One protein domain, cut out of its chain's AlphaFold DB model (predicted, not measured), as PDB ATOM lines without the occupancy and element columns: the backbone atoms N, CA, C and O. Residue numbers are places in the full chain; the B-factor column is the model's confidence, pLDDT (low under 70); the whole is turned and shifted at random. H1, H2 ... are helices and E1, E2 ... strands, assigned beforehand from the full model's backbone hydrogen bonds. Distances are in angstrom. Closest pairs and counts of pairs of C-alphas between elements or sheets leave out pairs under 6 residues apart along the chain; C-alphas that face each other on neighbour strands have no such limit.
ATOM      1  N   SER A   2     178.810 146.463 146.882       81.25
ATOM      2  CA  SER A   2     177.493 145.833 146.657       81.25
ATOM      3  C   SER A   2     177.169 144.687 147.618       81.25
ATOM      4  O   SER A   2     176.063 144.626 148.149       81.25
ATOM      5  N   PHE A   3     178.150 143.830 147.913       83.44
ATOM      6  CA  PHE A   3     178.007 142.756 148.900       83.44
ATOM      7  C   PHE A   3     177.693 143.269 150.310       83.44
ATOM      8  O   PHE A   3     176.911 142.642 151.012       83.44
ATOM      9  N   GLY A   4     178.216 144.438 150.692       83.56
ATOM     10  CA  GLY A   4     177.905 145.091 151.963       83.56
ATOM     11  C   GLY A   4     176.429 145.437 152.098       83.56
ATOM     12  O   GLY A   4     175.800 145.115 153.103       83.56
ATOM     13  N   HIS A   5     175.843 146.025 151.051       86.50
ATOM     14  CA  HIS A   5     174.407 146.316 151.018       86.50
ATOM     15  C   HIS A   5     173.555 145.049 151.092       86.50
ATOM     16  O   HIS A   5     172.545 145.030 151.793       86.50
ATOM     17  N   ILE A   6     173.957 143.997 150.370       87.25
ATOM     18  CA  ILE A   6     173.254 142.709 150.360       87.25
ATOM     19  C   ILE A   6     173.291 142.089 151.751       87.25
ATOM     20  O   ILE A   6     172.243 141.778 152.308       87.25
ATOM     21  N   PHE A   7     174.485 141.972 152.329       87.62
ATOM     22  CA  PHE A   7     174.690 141.386 153.645       87.62
ATOM     23  C   PHE A   7     173.923 142.147 154.731       87.62
ATOM     24  O   PHE A   7     173.185 141.536 155.501       87.62
ATOM     25  N   ALA A   8     173.988 143.483 154.738       88.06
ATOM     26  CA  ALA A   8     173.212 144.301 155.667       88.06
ATOM     27  C   ALA A   8     171.695 144.129 155.481       88.06
ATOM     28  O   ALA A   8     170.957 144.037 156.460       88.06
ATOM     29  N   GLY A   9     171.214 144.048 154.237       85.25
ATOM     30  CA  GLY A   9     169.805 143.779 153.953       85.25
ATOM     31  C   GLY A   9     169.347 142.414 154.471       85.25
ATOM     32  O   GLY A   9     168.294 142.327 155.103       85.25
ATOM     33  N   LEU A  10     170.162 141.371 154.280       86.69
ATOM     34  CA  LEU A  10     169.892 140.022 154.785       86.69
ATOM     35  C   LEU A  10     169.878 139.976 156.320       86.69
ATOM     36  O   LEU A  10     168.935 139.434 156.896       86.69
ATOM     37  N   LEU A  11     170.846 140.617 156.991       88.50
ATOM     38  CA  LEU A  11     170.869 140.741 158.458       88.50
ATOM     39  C   LEU A  11     169.624 141.452 159.002       88.50
ATOM     40  O   LEU A  11     169.093 141.092 160.052       88.50
ATOM     41  N   LEU A  12     169.105 142.432 158.262       86.81
ATOM     42  CA  LEU A  12     167.874 143.147 158.598       86.81
ATOM     43  C   LEU A  12     166.590 142.389 158.209       86.81
ATOM     44  O   LEU A  12     165.496 142.965 158.314       86.81
ATOM     45  N   LYS A  13     166.718 141.116 157.802       84.88
ATOM     46  CA  LYS A  13     165.649 140.205 157.359       84.88
ATOM     47  C   LYS A  13     164.869 140.726 156.149       84.88
ATOM     48  O   LYS A  13     163.668 140.488 156.026       84.88
ATOM     49  N   LEU A  14     165.531 141.472 155.264       84.25
ATOM     50  CA  LEU A  14     164.927 141.962 154.028       84.25
ATOM     51  C   LEU A  14     165.122 140.944 152.905       84.25
ATOM     52  O   LEU A  14     166.238 140.491 152.653       84.25
ATOM     53  N   LYS A  15     164.041 140.624 152.191       81.06
ATOM     54  CA  LYS A  15     164.078 139.696 151.058       81.06
ATOM     55  C   LYS A  15     164.561 140.413 149.788       81.06
ATOM     56  O   LYS A  15     163.955 141.422 149.405       81.06
ATOM     57  N   PRO A  16     165.656 139.963 149.145       81.56
ATOM     58  CA  PRO A  16     166.106 140.526 147.877       81.56
ATOM     59  C   PRO A  16     165.102 140.174 146.771       81.56
ATOM     60  O   PRO A  16     164.770 139.011 146.578       81.56
ATOM     61  N   LYS A  17     164.618 141.187 146.049       81.50
ATOM     62  CA  LYS A  17     163.625 141.065 144.970       81.50
ATOM     63  C   LYS A  17     164.273 141.014 143.591       81.50
ATOM     64  O   LYS A  17     163.858 140.250 142.730       81.50
ATOM     65  N   LYS A  18     165.262 141.881 143.350       81.88
ATOM     66  CA  LYS A  18     165.900 142.015 142.035       81.88
ATOM     67  C   LYS A  18     167.369 142.380 142.153       81.88
ATOM     68  O   LYS A  18     167.722 143.299 142.892       81.88
ATOM     69  N   LEU A  19     168.187 141.698 141.360       82.12
ATOM     70  CA  LEU A  19     169.570 142.051 141.077       82.12
ATOM     71  C   LEU A  19     169.618 142.829 139.758       82.12
ATOM     72  O   LEU A  19     169.039 142.404 138.760       82.12
ATOM     73  N   SER A  20     170.275 143.981 139.747       76.69
ATOM     74  CA  SER A  20     170.438 144.819 138.557       76.69
ATOM     75  C   SER A  20     171.898 145.193 138.378       76.69
ATOM     76  O   SER A  20     172.540 145.640 139.326       76.69
ATOM     77  N   ILE A  21     172.409 145.032 137.163       75.50
ATOM     78  CA  ILE A  21     173.757 145.461 136.801       75.50
ATOM     79  C   ILE A  21     173.686 146.950 136.460       75.50
ATOM     80  O   ILE A  21     172.933 147.365 135.580       75.50
ATOM     81  N   MET A  22     174.431 147.763 137.202       69.81
ATOM     82  CA  MET A  22     174.611 149.190 136.963       69.81
ATOM     83  C   MET A  22     176.041 149.443 136.461       69.81
ATOM     84  O   MET A  22     176.927 148.633 136.732       69.81
ATOM     85  N   PRO A  23     176.316 150.578 135.792       54.94
ATOM     86  CA  PRO A  23     177.654 150.883 135.269       54.94
ATOM     87  C   PRO A  23     178.782 150.874 136.319       54.94
ATOM     88  O   PRO A  23     179.944 150.747 135.962       54.94
ATOM     89  N   PHE A  24     178.444 150.979 137.609       60.03
ATOM     90  CA  PHE A  24     179.391 151.002 138.733       60.03
ATOM     91  C   PHE A  24     179.237 149.795 139.672       60.03
ATOM     92  O   PHE A  24     179.692 149.830 140.813       60.03
ATOM     93  N   GLY A  25     178.572 148.730 139.211       67.19
ATOM     94  CA  GLY A  25     178.494 147.459 139.922       67.19
ATOM     95  C   GLY A  25     177.084 146.898 140.061       67.19
ATOM     96  O   GLY A  25     176.151 147.247 139.343       67.19
ATOM     97  N   LEU A  26     176.938 145.981 141.009       76.38
ATOM     98  CA  LEU A  26     175.709 145.238 141.245       76.38
ATOM     99  C   LEU A  26     174.808 146.009 142.220       76.38
ATOM    100  O   LEU A  26     175.248 146.390 143.305       76.38
ATOM    101  N   ALA A  27     173.546 146.224 141.876       73.81
ATOM    102  CA  ALA A  27     172.554 146.825 142.762       73.81
ATOM    103  C   ALA A  27     171.462 145.812 143.106       73.81
ATOM    104  O   ALA A  27     170.981 145.094 142.228       73.81
ATOM    105  N   VAL A  28     171.046 145.782 144.374       79.19
ATOM    106  CA  VAL A  28     169.941 144.940 144.853       79.19
ATOM    107  C   VAL A  28     168.762 145.795 145.266       79.19
ATOM    108  O   VAL A  28     168.897 146.767 146.007       79.19
ATOM    109  N   THR A  29     167.586 145.403 144.790       75.81
ATOM    110  CA  THR A  29     166.298 145.923 145.246       75.81
ATOM    111  C   THR A  29     165.679 144.913 146.199       75.81
ATOM    112  O   THR A  29     165.608 143.735 145.858       75.81
ATOM    113  N   PHE A  30     165.221 145.352 147.370       77.88
ATOM    114  CA  PHE A  30     164.541 144.503 148.359       77.88
ATOM    115  C   PHE A  30     163.013 144.667 148.274       77.88
ATOM    116  O   PHE A  30     162.538 145.758 147.966       77.88
ATOM    117  N   GLU A  31     162.237 143.624 148.581       67.00
ATOM    118  CA  GLU A  31     160.756 143.640 148.518       67.00
ATOM    119  C   GLU A  31     160.131 144.746 149.382       67.00
ATOM    120  O   GLU A  31     159.182 145.423 148.993       67.00
ATOM    121  N   SER A  32     160.721 145.010 150.545       58.66
ATOM    122  CA  SER A  32     160.254 146.029 151.487       58.66
ATOM    123  C   SER A  32     160.527 147.472 151.044       58.66
ATOM    124  O   SER A  32     160.116 148.394 151.742       58.66
ATOM    125  N   TYR A  33     161.255 147.706 149.944       53.97
ATOM    126  CA  TYR A  33     161.460 149.063 149.414       53.97
ATOM    127  C   TYR A  33     160.207 149.608 148.705       53.97
ATOM    128  O   TYR A  33     160.075 150.827 148.586       53.97
ATOM    129  N   GLU A  34     159.294 148.734 148.258       45.31
ATOM    130  CA  GLU A  34     158.032 149.113 147.599       45.31
ATOM    131  C   GLU A  34     156.918 149.456 148.594       45.31
ATOM    132  O   GLU A  34     156.189 150.427 148.392       45.31
ATOM    133  N   TYR A  35     156.818 148.730 149.709       42.88
ATOM    134  CA  TYR A  35     155.869 149.056 150.771       42.88
ATOM    135  C   TYR A  35     156.515 150.066 151.717       42.88
ATOM    136  O   TYR A  35     157.524 149.767 152.342       42.88
ATOM    137  N   LYS A  36     155.919 151.259 151.839       52.19
ATOM    138  CA  LYS A  36     156.322 152.448 152.633       52.19
ATOM    139  C   LYS A  36     156.893 152.219 154.060       52.19
ATOM    140  O   LYS A  36     157.308 153.183 154.692       52.19
ATOM    141  N   LYS A  37     156.941 150.993 154.582       52.16
ATOM    142  CA  LYS A  37     157.182 150.609 155.981       52.16
ATOM    143  C   LYS A  37     158.617 150.159 156.303       52.16
ATOM    144  O   LYS A  37     158.847 149.491 157.308       52.16
ATOM    145  N   LEU A  38     159.602 150.493 155.473       63.03
ATOM    146  CA  LEU A  38     161.009 150.308 155.834       63.03
ATOM    147  C   LEU A  38     161.448 151.499 156.701       63.03
ATOM    148  O   LEU A  38     161.540 152.617 156.194       63.03
ATOM    149  N   ILE A  39     161.691 151.255 157.995       78.00
ATOM    150  CA  ILE A  39     162.161 152.263 158.964       78.00
ATOM    151  C   ILE A  39     163.386 152.981 158.380       78.00
ATOM    152  O   ILE A  39     164.324 152.319 157.932       78.00
ATOM    153  N   GLU A  40     163.399 154.316 158.385       83.12
ATOM    154  CA  GLU A  40     164.476 155.119 157.778       83.12
ATOM    155  C   GLU A  40     165.867 154.739 158.324       83.12
ATOM    156  O   GLU A  40     166.827 154.649 157.560       83.12
ATOM    157  N   THR A  41     165.965 154.355 159.601       86.75
ATOM    158  CA  THR A  41     167.187 153.799 160.210       86.75
ATOM    159  C   THR A  41     167.731 152.578 159.465       86.75
ATOM    160  O   THR A  41     168.933 152.483 159.240       86.75
ATOM    161  N   LYS A  42     166.873 151.652 159.019       88.62
ATOM    162  CA  LYS A  42     167.312 150.483 158.240       88.62
ATOM    163  C   LYS A  42     167.873 150.899 156.880       88.62
ATOM    164  O   LYS A  42     168.863 150.328 156.437       88.62
ATOM    165  N   LYS A  43     167.283 151.910 156.228       87.31
ATOM    166  CA  LYS A  43     167.800 152.444 154.955       87.31
ATOM    167  C   LYS A  43     169.172 153.089 155.138       87.31
ATOM    168  O   LYS A  43     170.041 152.878 154.301       87.31
ATOM    169  N   ILE A  44     169.370 153.815 156.241       91.75
ATOM    170  CA  ILE A  44     170.667 154.395 156.612       91.75
ATOM    171  C   ILE A  44     171.705 153.290 156.820       91.75
ATOM    172  O   ILE A  44     172.776 153.364 156.227       91.75
ATOM    173  N   ILE A  45     171.382 152.249 157.597       92.50
ATOM    174  CA  ILE A  45     172.293 151.118 157.848       92.50
ATOM    175  C   ILE A  45     172.697 150.448 156.534       92.50
ATOM    176  O   ILE A  45     173.882 150.227 156.297       92.50
ATOM    177  N   ILE A  46     171.731 150.166 155.653       91.31
ATOM    178  CA  ILE A  46     172.015 149.543 154.356       91.31
ATOM    179  C   ILE A  46     172.897 150.456 153.513       91.31
ATOM    180  O   ILE A  46     173.895 149.979 152.987       91.31
ATOM    181  N   ALA A  47     172.574 151.747 153.394       91.69
ATOM    182  CA  ALA A  47     173.376 152.700 152.628       91.69
ATOM    183  C   ALA A  47     174.809 152.809 153.178       91.69
ATOM    184  O   ALA A  47     175.763 152.784 152.413       91.69
ATOM    185  N   PHE A  48     174.981 152.835 154.499       94.56
ATOM    186  CA  PHE A  48     176.296 152.904 155.136       94.56
ATOM    187  C   PHE A  48     177.120 151.614 154.986       94.56
ATOM    188  O   PHE A  48     178.347 151.667 154.889       94.56
ATOM    189  N   ALA A  49     176.468 150.452 154.903       94.00
ATOM    190  CA  ALA A  49     177.148 149.164 154.772       94.00
ATOM    191  C   ALA A  49     178.014 149.053 153.504       94.00
ATOM    192  O   ALA A  49     179.030 148.356 153.514       94.00
ATOM    193  N   GLY A  50     177.645 149.748 152.423       90.94
ATOM    194  CA  GLY A  50     178.420 149.787 151.182       90.94
ATOM    195  C   GLY A  50     179.812 150.395 151.381       90.94
ATOM    196  O   GLY A  50     180.799 149.665 151.238       90.94
ATOM    197  N   PRO A  51     179.907 151.694 151.731       94.94
ATOM    198  CA  PRO A  51     181.171 152.355 152.050       94.94
ATOM    199  C   PRO A  51     181.952 151.661 153.169       94.94
ATOM    200  O   PRO A  51     183.161 151.481 153.036       94.94
ATOM    201  N   LEU A  52     181.272 151.195 154.226       96.12
ATOM    202  CA  LEU A  52     181.919 150.478 155.327       96.12
ATOM    203  C   LEU A  52     182.637 149.215 154.839       96.12
ATOM    204  O   LEU A  52     183.774 148.970 155.223       96.12
ATOM    205  N   THR A  53     182.010 148.438 153.953       94.75
ATOM    206  CA  THR A  53     182.632 147.227 153.393       94.75
ATOM    207  C   THR A  53     183.910 147.556 152.631       94.75
ATOM    208  O   THR A  53     184.895 146.840 152.759       94.75
ATOM    209  N   ASN A  54     183.921 148.642 151.860       95.25
ATOM    210  CA  ASN A  54     185.123 149.069 151.148       95.25
ATOM    211  C   ASN A  54     186.244 149.483 152.110       95.25
ATOM    212  O   ASN A  54     187.386 149.086 151.907       95.25
ATOM    213  N   ILE A  55     185.919 150.223 153.175       96.69
ATOM    214  CA  ILE A  55     186.892 150.600 154.210       96.69
ATOM    215  C   ILE A  55     187.460 149.350 154.899       96.69
ATOM    216  O   ILE A  55     188.672 149.238 155.062       96.69
ATOM    217  N   LEU A  56     186.607 148.383 155.253       96.38
ATOM    218  CA  LEU A  56     187.041 147.127 155.871       96.38
ATOM    219  C   LEU A  56     187.928 146.296 154.938       96.38
ATOM    220  O   LEU A  56     188.917 145.733 155.398       96.38
ATOM    221  N   ILE A  57     187.624 146.254 153.635       95.12
ATOM    222  CA  ILE A  57     188.491 145.613 152.633       95.12
ATOM    223  C   ILE A  57     189.860 146.300 152.600       95.12
ATOM    224  O   ILE A  57     190.878 145.614 152.655       95.12
ATOM    225  N   SER A  58     189.903 147.636 152.564       96.00
ATOM    226  CA  SER A  58     191.163 148.391 152.595       96.00
ATOM    227  C   SER A  58     191.994 148.094 153.844       96.00
ATOM    228  O   SER A  58     193.199 147.900 153.729       96.00
ATOM    229  N   ILE A  59     191.364 148.013 155.021       96.69
ATOM    230  CA  ILE A  59     192.046 147.660 156.275       96.69
ATOM    231  C   ILE A  59     192.542 146.210 156.232       96.69
ATOM    232  O   ILE A  59     193.686 145.945 156.585       96.69
ATOM    233  N   GLY A  60     191.717 145.268 155.764       95.81
ATOM    234  CA  GLY A  60     192.091 143.856 155.652       95.81
ATOM    235  C   GLY A  60     193.299 143.629 154.739       95.81
ATOM    236  O   GLY A  60     194.182 142.841 155.072       95.81
ATOM    237  N   LEU A  61     193.389 144.374 153.633       96.31
ATOM    238  CA  LEU A  61     194.515 144.312 152.695       96.31
ATOM    239  C   LEU A  61     195.862 144.713 153.319       96.31
ATOM    240  O   LEU A  61     196.898 144.266 152.829       96.31
ATOM    241  N   LEU A  62     195.873 145.490 154.410       95.06
ATOM    242  CA  LEU A  62     197.111 145.839 155.122       95.06
ATOM    243  C   LEU A  62     197.801 144.609 155.727       95.06
ATOM    244  O   LEU A  62     199.025 144.583 155.824       95.06
ATOM    245  N   PHE A  63     197.029 143.582 156.087       96.25
ATOM    246  CA  PHE A  63     197.525 142.369 156.742       96.25
ATOM    247  C   PHE A  63     197.797 141.216 155.766       96.25
ATOM    248  O   PHE A  63     198.335 140.180 156.156       96.25
ATOM    249  N   ILE A  64     197.435 141.376 154.491       95.25
ATOM    250  CA  ILE A  64     197.626 140.353 153.461       95.25
ATOM    251  C   ILE A  64     199.016 140.510 152.839       95.25
ATOM    252  O   ILE A  64     199.411 141.595 152.407       95.25
ATOM    253  N   HIS A  65     199.765 139.413 152.756       94.62
ATOM    254  CA  HIS A  65     201.036 139.377 152.035       94.62
ATOM    255  C   HIS A  65     200.755 139.189 150.543       94.62
ATOM    256  O   HIS A  65     200.243 138.157 150.121       94.62
ATOM    257  N   MET A  66     201.044 140.221 149.755       95.12
ATOM    258  CA  MET A  66     200.876 140.250 148.306       95.12
ATOM    259  C   MET A  66     201.777 141.341 147.725       95.12
ATOM    260  O   MET A  66     202.379 142.109 148.484       95.12
ATOM    261  N   ASP A  67     201.831 141.413 146.400       96.56
ATOM    262  CA  ASP A  67     202.515 142.479 145.674       96.56
ATOM    263  C   ASP A  67     202.115 143.877 146.190       96.56
ATOM    264  O   ASP A  67     200.931 144.159 146.404       96.56
ATOM    265  N   GLN A  68     203.110 144.729 146.453       94.62
ATOM    266  CA  GLN A  68     202.892 146.013 147.128       94.62
ATOM    267  C   GLN A  68     202.195 147.029 146.224       94.62
ATOM    268  O   GLN A  68     201.307 147.740 146.699       94.62
ATOM    269  N   ASP A  69     202.519 147.047 144.930       95.75
ATOM    270  CA  ASP A  69     201.912 147.969 143.972       95.75
ATOM    271  C   ASP A  69     200.431 147.627 143.779       95.75
ATOM    272  O   ASP A  69     199.552 148.486 143.909       95.75
ATOM    273  N   LEU A  70     200.124 146.340 143.579       95.50
ATOM    274  CA  LEU A  70     198.751 145.852 143.488       95.50
ATOM    275  C   LEU A  70     197.965 146.150 144.771       95.50
ATOM    276  O   LEU A  70     196.834 146.642 144.708       95.50
ATOM    277  N   LYS A  71     198.561 145.896 145.940       96.62
ATOM    278  CA  LYS A  71     197.942 146.185 147.238       96.62
ATOM    279  C   LYS A  71     197.594 147.663 147.371       96.62
ATOM    280  O   LYS A  71     196.470 147.997 147.749       96.62
ATOM    281  N   GLN A  72     198.531 148.548 147.043       96.12
ATOM    282  CA  GLN A  72     198.339 149.987 147.148       96.12
ATOM    283  C   GLN A  72     197.220 150.472 146.215       96.12
ATOM    284  O   GLN A  72     196.328 151.208 146.650       96.12
ATOM    285  N   ILE A  73     197.188 149.978 144.973       96.12
ATOM    286  CA  ILE A  73     196.110 150.255 144.014       96.12
ATOM    287  C   ILE A  73     194.752 149.799 144.566       96.12
ATOM    288  O   ILE A  73     193.780 150.561 144.523       96.12
ATOM    289  N   MET A  74     194.664 148.586 145.120       96.19
ATOM    290  CA  MET A  74     193.419 148.048 145.682       96.19
ATOM    291  C   MET A  74     192.933 148.848 146.896       96.19
ATOM    292  O   MET A  74     191.734 149.128 147.004       96.19
ATOM    293  N   ILE A  75     193.840 149.241 147.796       97.06
ATOM    294  CA  ILE A  75     193.516 150.042 148.983       97.06
ATOM    295  C   ILE A  75     192.979 151.409 148.567       97.06
ATOM    296  O   ILE A  75     191.881 151.778 148.998       97.06
ATOM    297  N   TYR A  76     193.701 152.136 147.707       96.06
ATOM    298  CA  TYR A  76     193.280 153.463 147.256       96.06
ATOM    299  C   TYR A  76     191.976 153.419 146.473       96.06
ATOM    300  O   TYR A  76     191.104 154.254 146.706       96.06
ATOM    301  N   SER A  77     191.794 152.422 145.607       94.25
ATOM    302  CA  SER A  77     190.554 152.259 144.844       94.25
ATOM    303  C   SER A  77     189.352 152.041 145.767       94.25
ATOM    304  O   SER A  77     188.314 152.682 145.598       94.25
ATOM    305  N   ASN A  78     189.483 151.188 146.790       95.06
ATOM    306  CA  ASN A  78     188.401 150.939 147.744       95.06
ATOM    307  C   ASN A  78     188.071 152.181 148.585       95.06
ATOM    308  O   ASN A  78     186.887 152.502 148.725       95.06
ATOM    309  N   ILE A  79     189.090 152.897 149.078       96.56
ATOM    310  CA  ILE A  79     188.915 154.152 149.825       96.56
ATOM    311  C   ILE A  79     188.236 155.201 148.943       96.56
ATOM    312  O   ILE A  79     187.255 155.809 149.367       96.56
ATOM    313  N   LEU A  80     188.699 155.381 147.703       94.38
ATOM    314  CA  LEU A  80     188.135 156.353 146.770       94.38
ATOM    315  C   LEU A  80     186.655 156.065 146.489       94.38
ATOM    316  O   LEU A  80     185.829 156.972 146.558       94.38
ATOM    317  N   VAL A  81     186.298 154.801 146.242       93.00
ATOM    318  CA  VAL A  81     184.899 154.391 146.035       93.00
ATOM    319  C   VAL A  81     184.057 154.603 147.298       93.00
ATOM    320  O   VAL A  81     182.900 155.015 147.189       93.00
ATOM    321  N   ALA A  82     184.608 154.357 148.492       94.81
ATOM    322  CA  ALA A  82     183.909 154.610 149.753       94.81
ATOM    323  C   ALA A  82     183.635 156.107 149.954       94.81
ATOM    324  O   ALA A  82     182.495 156.490 150.211       94.81
ATOM    325  N   LEU A  83     184.657 156.951 149.776       95.50
ATOM    326  CA  LEU A  83     184.546 158.405 149.894       95.50
ATOM    327  C   LEU A  83     183.556 158.970 148.880       95.50
ATOM    328  O   LEU A  83     182.669 159.733 149.254       95.50
ATOM    329  N   PHE A  84     183.654 158.542 147.621       93.50
ATOM    330  CA  PHE A  84     182.744 158.974 146.568       93.50
ATOM    331  C   PHE A  84     181.287 158.638 146.903       93.50
ATOM    332  O   PHE A  84     180.405 159.484 146.770       93.50
ATOM    333  N   ASN A  85     181.018 157.431 147.407       93.06
ATOM    334  CA  ASN A  85     179.658 157.042 147.770       93.06
ATOM    335  C   ASN A  85     179.147 157.690 149.053       93.06
ATOM    336  O   ASN A  85     177.935 157.732 149.233       93.06
ATOM    337  N   LEU A  86     180.015 158.219 149.916       95.62
ATOM    338  CA  LEU A  86     179.619 158.989 151.098       95.62
ATOM    339  C   LEU A  86     179.317 160.462 150.794       95.62
ATOM    340  O   LEU A  86     178.805 161.159 151.671       95.62
ATOM    341  N   ILE A  87     179.563 160.939 149.567       95.19
ATOM    342  CA  ILE A  87     179.188 162.299 149.176       95.19
ATOM    343  C   ILE A  87     177.656 162.454 149.317       95.19
ATOM    344  O   ILE A  87     176.907 161.599 148.825       95.19
TER     345      ILE A  87
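AT A GLANCE: This is residues 2 to 87 of the 175 residues of the protein "SREBP protease/CBS domain protein" of Clostridium sp. CAG:452 (UniProt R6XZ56). A small hairpin of two strands, E1 and E2, packs with E2 on the short helix H1, which in turn crosses the long helix H2. H3 folds back along the second part of H2, and this helical hairpin reaches away from the strands, with its turn, residues 63 to 70, sticking out. The printed part has 86 residues, in the order H1, E1, E2, H2, H3; the sheet, E1 - E2, is antiparallel and the class is mixed, helices and strands. The whole is elongated, 47 by 24 by 23 A, and only just loose, close to compact, with a radius of gyration of the C-alphas of 14.8 A.

HOW THE PARTS SIT: E1, residues 16 to 22, and E2, residues 25 to 30, form an antiparallel hairpin at 155 degrees; N 20 and O 27 are within hydrogen-bond range at 2.8 A. The closest C-alphas of E2 and H1, residues 2 to 11, are those of Leu 26 and Ser 2, 5.7 A apart. H1 touches H2, residues 40 to 61, at a steep tilt of 53 degrees, opposite ways; the closest C-alphas are those of Gly 4 and Gly 50, 4.8 A apart, and H2 touches H1 with residues 45 to 53 alone. H2 and H3, residues 68 to 86, form a helical hairpin, touching at a shallow tilt of 14 degrees, opposite ways, closest at the C-alphas of Pro 51 and Ala 82, 4.2 A. H1 and H3 are apart. Every O i to N i+4 pair is within hydrogen-bond range in H1 and H3, and 16 of 18 in H2.

IN THESE COORDINATES: E1 measures 16.3 A, E2 16.6 A and H1 14.5 A, from C-alpha 2 at (177.493, 145.833, 146.657). H2 measures 32.3 A, with a kink of 33 degrees near residue 51. H3 measures 26.9 A and ends at C-alpha 86, (179.619, 158.989, 151.098).

THE WHOLE: The C-alphas farthest apart, of Lys 36 and Asp 67, are 47.8 A apart. The printed part has no cut, and no link is long. Residues 22 to 25 and 31 to 38 have pLDDT under 70.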